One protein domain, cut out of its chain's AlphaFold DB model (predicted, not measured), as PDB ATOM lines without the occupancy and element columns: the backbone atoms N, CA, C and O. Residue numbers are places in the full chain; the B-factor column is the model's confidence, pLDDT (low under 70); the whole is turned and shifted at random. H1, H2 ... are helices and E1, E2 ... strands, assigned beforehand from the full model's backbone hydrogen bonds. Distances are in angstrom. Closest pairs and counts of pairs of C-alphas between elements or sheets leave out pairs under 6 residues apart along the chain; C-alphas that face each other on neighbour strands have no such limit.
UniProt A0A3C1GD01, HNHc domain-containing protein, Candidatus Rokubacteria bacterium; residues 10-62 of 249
ATOM      1  N   ASP A  10     157.088 239.870 179.133       97.19
ATOM      2  CA  ASP A  10     158.254 239.810 178.269       97.19
ATOM      3  C   ASP A  10     158.921 238.437 178.412       97.19
ATOM      4  O   ASP A  10     159.671 238.170 179.354       97.19
ATOM      5  N   TRP A  11     158.611 237.546 177.469       96.88
ATOM      6  CA  TRP A  11     159.193 236.203 177.400       96.88
ATOM      7  C   TRP A  11     160.634 236.192 176.875       96.88
ATOM      8  O   TRP A  11     161.250 235.130 176.867       96.88
ATOM      9  N   THR A  12     161.189 237.334 176.453       96.56
ATOM     10  CA  THR A  12     162.608 237.433 176.070       96.56
ATOM     11  C   THR A  12     163.511 237.609 177.292       96.56
ATOM     12  O   THR A  12     164.667 237.192 177.278       96.56
ATOM     13  N   GLN A  13     162.965 238.139 178.391       95.81
ATOM     14  CA  GLN A  13     163.679 238.377 179.646       95.81
ATOM     15  C   GLN A  13     163.387 237.283 180.681       95.81
ATOM     16  O   GLN A  13     162.760 237.523 181.719       95.81
ATOM     17  N   VAL A  14     163.845 236.058 180.398       96.94
ATOM     18  CA  VAL A  14     163.722 234.917 181.321       96.94
ATOM     19  C   VAL A  14     164.965 234.806 182.198       96.94
ATOM     20  O   VAL A  14     166.082 234.678 181.708       96.94
ATOM     21  N   GLU A  15     164.768 234.795 183.512       97.94
ATOM     22  CA  GLU A  15     165.828 234.569 184.493       97.94
ATOM     23  C   GLU A  15     165.660 233.195 185.149       97.94
ATOM     24  O   GLU A  15     164.568 232.826 185.592       97.94
ATOM     25  N   ARG A  16     166.754 232.440 185.272       97.69
ATOM     26  CA  ARG A  16     166.780 231.180 186.019       97.69
ATOM     27  C   ARG A  16     167.261 231.422 187.450       97.69
ATOM     28  O   ARG A  16     168.363 231.920 187.649       97.69
ATOM     29  N   ARG A  17     166.465 231.022 188.447       97.12
ATOM     30  CA  ARG A  17     166.845 231.031 189.873       97.12
ATOM     31  C   ARG A  17     166.670 229.629 190.449       97.12
ATOM     32  O   ARG A  17     165.555 229.203 190.755       97.12
ATOM     33  N   GLY A  18     167.772 228.888 190.545       95.81
ATOM     34  CA  GLY A  18     167.744 227.461 190.869       95.81
ATOM     35  C   GLY A  18     167.011 226.657 189.789       95.81
ATOM     36  O   GLY A  18     167.305 226.776 188.600       95.81
ATOM     37  N   TYR A  19     166.026 225.852 190.191       96.56
ATOM     38  CA  TYR A  19     165.216 225.046 189.267       96.56
ATOM     39  C   TYR A  19     164.020 225.803 188.664       96.56
ATOM     40  O   TYR A  19     163.307 225.248 187.831       96.56
ATOM     41  N   ARG A  20     163.778 227.056 189.076       97.50
ATOM     42  CA  ARG A  20     162.627 227.847 188.626       97.50
ATOM     43  C   ARG A  20     163.027 228.873 187.574       97.50
ATOM     44  O   ARG A  20     164.117 229.446 187.622       97.50
ATOM     45  N   LEU A  21     162.110 229.106 186.642       97.62
ATOM     46  CA  LEU A  21     162.210 230.138 185.616       97.62
ATOM     47  C   LEU A  21     161.277 231.285 185.988       97.62
ATOM     48  O   LEU A  21     160.122 231.056 186.342       97.62
ATOM     49  N   PHE A  22     161.775 232.508 185.888       98.25
ATOM     50  CA  PHE A  22     161.025 233.725 186.146       98.25
ATOM     51  C   PHE A  22     160.980 234.572 184.882       98.25
ATOM     52  O   PHE A  22     161.977 234.675 184.176       98.25
ATOM     53  N   VAL A  23     159.834 235.189 184.616       98.06
ATOM     54  CA  VAL A  23     159.640 236.116 183.494       98.06
ATOM     55  C   VAL A  23     159.335 237.505 184.015       98.06
ATOM     56  O   VAL A  23     158.729 237.662 185.085       98.06
ATOM     57  N   GLN A  24     159.741 238.519 183.259       98.06
ATOM     58  CA  GLN A  24     159.370 239.888 183.564       98.06
ATOM     59  C   GLN A  24     157.907 240.146 183.186       98.06
ATOM     60  O   GLN A  24     157.466 239.891 182.067       98.06
ATOM     61  N   VAL A  25     157.154 240.682 184.142       98.00
ATOM     62  CA  VAL A  25     155.769 241.116 183.982       98.00
ATOM     63  C   VAL A  25     155.682 242.595 184.331       98.00
ATOM     64  O   VAL A  25     155.985 242.988 185.458       98.00
ATOM     65  N   THR A  26     155.206 243.415 183.404       97.50
ATOM     66  CA  THR A  26     155.036 244.859 183.611       97.50
ATOM     67  C   THR A  26     153.577 245.167 183.902       97.50
ATOM     68  O   THR A  26     152.697 244.855 183.105       97.50
ATOM     69  N   CYS A  27     153.284 245.774 185.054       96.31
ATOM     70  CA  CYS A  27     151.905 246.131 185.378       96.31
ATOM     71  C   CYS A  27     151.339 247.130 184.347       96.31
ATOM     72  O   CYS A  27     151.961 248.169 184.128       96.31
ATOM     73  N   PRO A  28     150.154 246.898 183.752       95.00
ATOM     74  CA  PRO A  28     149.595 247.820 182.764       95.00
ATOM     75  C   PRO A  28     149.203 249.183 183.356       95.00
ATOM     76  O   PRO A  28     149.139 250.150 182.599       95.00
ATOM     77  N   TRP A  29     148.991 249.270 184.676       91.56
ATOM     78  CA  TRP A  29     148.597 250.491 185.387       91.56
ATOM     79  C   TRP A  29     149.814 251.286 185.868       91.56
ATOM     80  O   TRP A  29     150.167 252.281 185.245       91.56
ATOM     81  N   CYS A  30     150.515 250.827 186.910       92.44
ATOM     82  CA  CYS A  30     151.662 251.559 187.460       92.44
ATOM     83  C   CYS A  30     152.963 251.457 186.645       92.44
ATOM     84  O   CYS A  30     153.957 252.071 187.022       92.44
ATOM     85  N   LYS A  31     152.993 250.644 185.577       96.25
ATOM     86  CA  LYS A  31     154.172 250.381 184.724       96.25
ATOM     87  C   LYS A  31     155.389 249.787 185.443       96.25
ATOM     88  O   LYS A  31     156.436 249.628 184.829       96.25
ATOM     89  N   GLN A  32     155.254 249.391 186.708       96.25
ATOM     90  CA  GLN A  32     156.347 248.774 187.455       96.25
ATOM     91  C   GLN A  32     156.590 247.330 186.978       96.25
ATOM     92  O   GLN A  32     155.633 246.534 186.939       96.25
ATOM     93  N   PRO A  33     157.839 246.970 186.626       97.12
ATOM     94  CA  PRO A  33     158.205 245.602 186.290       97.12
ATOM     95  C   PRO A  33     158.318 244.743 187.554       97.12
ATOM     96  O   PRO A  33     158.692 245.208 188.631       97.12
ATOM     97  N   ARG A  34     158.002 243.454 187.434       97.00
ATOM     98  CA  ARG A  34     158.221 242.448 188.482       97.00
ATOM     99  C   ARG A  34     158.539 241.095 187.869       97.00
ATOM    100  O   ARG A  34     158.178 240.834 186.728       97.00
ATOM    101  N   LYS A  35     159.171 240.220 188.644       97.50
ATOM    102  CA  LYS A  35     159.481 238.853 188.218       97.50
ATOM    103  C   LYS A  35     158.442 237.892 188.786       97.50
ATOM    104  O   LYS A  35     158.222 237.871 189.995       97.50
ATOM    105  N   GLU A  36     157.793 237.119 187.921       97.56
ATOM    106  CA  GLU A  36     156.839 236.073 188.308       97.56
ATOM    107  C   GLU A  36     157.284 234.708 187.777       97.56
ATOM    108  O   GLU A  36     157.970 234.618 186.762       97.56
ATOM    109  N   ASP A  37     156.894 233.645 188.479       97.75
ATOM    110  CA  ASP A  37     157.176 232.262 188.092       97.75
ATOM    111  C   ASP A  37     156.562 231.948 186.716       97.75
ATOM    112  O   ASP A  37     155.343 232.007 186.526       97.75
ATOM    113  N   ALA A  38     157.418 231.636 185.743       97.56
ATOM    114  CA  ALA A  38     157.054 231.475 184.340       97.56
ATOM    115  C   ALA A  38     156.017 230.356 184.107       97.56
ATOM    116  O   ALA A  38     155.029 230.617 183.409       97.56
ATOM    117  N   PRO A  39     156.140 229.151 184.714       97.06
ATOM    118  CA  PRO A  39     155.092 228.129 184.640       97.06
ATOM    119  C   PRO A  39     153.725 228.629 185.124       97.06
ATOM    120  O   PRO A  39     152.708 228.410 184.459       97.06
ATOM    121  N   THR A  40     153.697 229.354 186.245       96.88
ATOM    122  CA  THR A  40     152.468 229.920 186.812       96.88
ATOM    123  C   THR A  40     151.843 230.973 185.894       96.88
ATOM    124  O   THR A  40     150.627 230.960 185.675       96.88
ATOM    125  N   VAL A  41     152.652 231.875 185.328       97.19
ATOM    126  CA  VAL A  41     152.198 232.891 184.364       97.19
ATOM    127  C   VAL A  41     151.616 232.223 183.117       97.19
ATOM    128  O   VAL A  41     150.479 232.517 182.741       97.19
ATOM    129  N   ARG A  42     152.331 231.250 182.535       97.38
ATOM    130  CA  ARG A  42     151.892 230.484 181.359       97.38
ATOM    131  C   ARG A  42     150.535 229.823 181.594       97.38
ATOM    132  O   ARG A  42     149.639 229.928 180.757       97.38
ATOM    133  N   TYR A  43     150.374 229.165 182.741       97.00
ATOM    134  CA  TYR A  43     149.121 228.521 183.129       97.00
ATOM    135  C   TYR A  43     147.962 229.523 183.223       97.00
ATOM    136  O   TYR A  43     146.895 229.292 182.652       97.00
ATOM    137  N   ARG A  44     148.166 230.665 183.893       96.75
ATOM    138  CA  ARG A  44     147.114 231.683 184.056       96.75
ATOM    139  C   ARG A  44     146.725 232.338 182.730       96.75
ATOM    140  O   ARG A  44     145.536 232.596 182.543       96.75
ATOM    141  N   ILE A  45     147.679 232.576 181.821       96.94
ATOM    142  CA  ILE A  45     147.394 233.115 180.478       96.94
ATOM    143  C   ILE A  45     146.565 232.111 179.680       96.94
ATOM    144  O   ILE A  45     145.516 232.477 179.162       96.94
ATOM    145  N   LYS A  46     146.959 230.830 179.659       96.19
ATOM    146  CA  LYS A  46     146.194 229.768 178.978       96.19
ATOM    147  C   LYS A  46     144.765 229.628 179.509       96.19
ATOM    148  O   LYS A  46     143.864 229.303 178.750       96.19
ATOM    149  N   ARG A  47     144.548 229.896 180.801       95.94
ATOM    150  CA  ARG A  47     143.213 229.920 181.421       95.94
ATOM    151  C   ARG A  47     142.449 231.237 181.251       95.94
ATOM    152  O   ARG A  47     141.340 231.332 181.762       95.94
ATOM    153  N   GLY A  48     143.040 232.264 180.637       93.56
ATOM    154  CA  GLY A  48     142.435 233.597 180.522       93.56
ATOM    155  C   GLY A  48     142.256 234.326 181.861       93.56
ATOM    156  O   GLY A  48     141.446 235.238 181.968       93.56
ATOM    157  N   THR A  49     142.985 233.925 182.909       92.94
ATOM    158  CA  THR A  49     142.878 234.508 184.266       92.94
ATOM    159  C   THR A  49     144.030 235.454 184.610       92.94
ATOM    160  O   THR A  49     144.033 236.083 185.671       92.94
ATOM    161  N   PHE A  50     145.035 235.548 183.739       95.12
ATOM    162  CA  PHE A  50     146.172 236.434 183.937       95.12
ATOM    163  C   PHE A  50     145.827 237.864 183.526       95.12
ATOM    164  O   PHE A  50     145.430 238.102 182.395       95.12
ATOM    165  N   THR A  51     146.004 238.821 184.438       94.38
ATOM    166  CA  THR A  51     145.697 240.239 184.181       94.38
ATOM    167  C   THR A  51     146.935 241.110 183.991       94.38
ATOM    168  O   THR A  51     146.810 242.299 183.714       94.38
ATOM    169  N   GLY A  52     148.136 240.585 184.263       94.94
ATOM    170  CA  GLY A  52     149.375 241.370 184.295       94.94
ATOM    171  C   GLY A  52     149.473 242.410 185.423       94.94
ATOM    172  O   GLY A  52     150.561 242.911 185.703       94.94
ATOM    173  N   CYS A  53     148.386 242.700 186.141       94.69
ATOM    174  CA  CYS A  53     148.333 243.735 187.173       94.69
ATOM    175  C   CYS A  53     149.135 243.351 188.420       94.69
ATOM    176  O   CYS A  53     149.043 242.219 188.898       94.69
ATOM    177  N   CYS A  54     149.882 244.305 188.983       92.00
ATOM    178  CA  CYS A  54     150.504 244.118 190.288       92.00
ATOM    179  C   CYS A  54     149.421 243.946 191.363       92.00
ATOM    180  O   CYS A  54     148.263 244.307 191.158       92.00
ATOM    181  N   TYR A  55     149.777 243.399 192.524       87.44
ATOM    182  CA  TYR A  55     148.790 243.132 193.573       87.44
ATOM    183  C   TYR A  55     148.029 244.397 194.009       87.44
ATOM    184  O   TYR A  55     146.809 244.342 194.165       87.44
ATOM    185  N   SER A  56     148.728 245.525 194.175       84.81
ATOM    186  CA  SER A  56     148.133 246.805 194.585       84.81
ATOM    187  C   SER A  56     147.135 247.321 193.548       84.81
ATOM    188  O   SER A  56     145.964 247.516 193.869       84.81
ATOM    189  N   ASP A  57     147.555 247.426 192.287       87.00
ATOM    190  CA  ASP A  57     146.703 247.898 191.189       87.00
ATOM    191  C   ASP A  57     145.550 246.945 190.912       87.00
ATOM    192  O   ASP A  57     144.440 247.373 190.616       87.00
ATOM    193  N   ARG A  58     145.763 245.637 191.078       87.56
ATOM    194  CA  ARG A  58     144.693 244.646 190.977       87.56
ATOM    195  C   ARG A  58     143.600 244.901 192.018       87.56
ATOM    196  O   ARG A  58     142.426 244.744 191.709       87.56
ATOM    197  N   LEU A  59     143.949 245.297 193.242       82.31
ATOM    198  CA  LEU A  59     142.950 245.613 194.270       82.31
ATOM    199  C   LEU A  59     142.170 246.902 193.970       82.31
ATOM    200  O   LEU A  59     140.988 246.984 194.325       82.31
ATOM    201  N   ILE A  60     142.830 247.878 193.344       80.56
ATOM    202  CA  ILE A  60     142.270 249.195 193.022       80.56
ATOM    203  C   ILE A  60     141.404 249.126 191.759       80.56
ATOM    204  O   ILE A  60     140.237 249.515 191.799       80.56
ATOM    205  N   HIS A  61     141.958 248.599 190.669       81.25
ATOM    206  CA  HIS A  61     141.401 248.706 189.322       81.25
ATOM    207  C   HIS A  61     140.612 247.481 188.867       81.25
ATOM    208  O   HIS A  61     139.774 247.606 187.977       81.25
ATOM    209  N   GLN A  62     140.830 246.292 189.446       76.38
ATOM    210  CA  GLN A  62     140.055 245.129 189.023       76.38
ATOM    211  C   GLN A  62     138.626 245.241 189.567       76.38
ATOM    212  O   GLN A  62     138.380 245.121 190.775       76.38
TER     213      GLN A  62
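This is residues 10 to 62 of the 249 residues of the protein "HNHc domain-containing protein" of Candidatus Rokubacteria bacterium (UniProt A0A3C1GD01). A twisted three-strand sheet forms a wall with H1 standing up from one face, while the short H2 is set off from the sheet, far from the E1-E2 turn. The printed part has 53 residues, with E1, E2, E3, H1, H2 in that order; the sheet, E1 - E2 - E3, is antiparallel, and the class is mixed. It is compact, radius of gyration of the C-alphas 11.3 A, spanning 33 by 23 by 17 A.

Find C-alpha 10 at (158.254, 239.810, 178.269); E1 runs from there to 17, 16.9 A, and bends by 66 degrees at residue 13. Next come E2, 20 to 26, 19.3 A; E3, 33 to 37, 13.5 A; H1, 38 to 46, 12.2 A; and H2, 55 to 61, 10.2 A, ending at (141.401, 248.706, 189.322).

E1, E2 and E3 make a meander, each strand the antiparallel neighbour of the one before: look at N 15 and O 22, 2.9 A, and N 25 and O 34, 2.8 A, within hydrogen-bond range. H1 is on the sheet, over E2, height 9.6 A; the closest C-alphas are Phe 22 and Ala 38, 4.9 A. H2 is apart from H1 and the strands. In both helices every O i to N i+4 pair is within hydrogen-bond range.

The farthest C-alphas, Gly 18 and His 61, are 33.9 A apart; the printed part has no cut, no link is long, and no printed residue is under 70 in pLDDT.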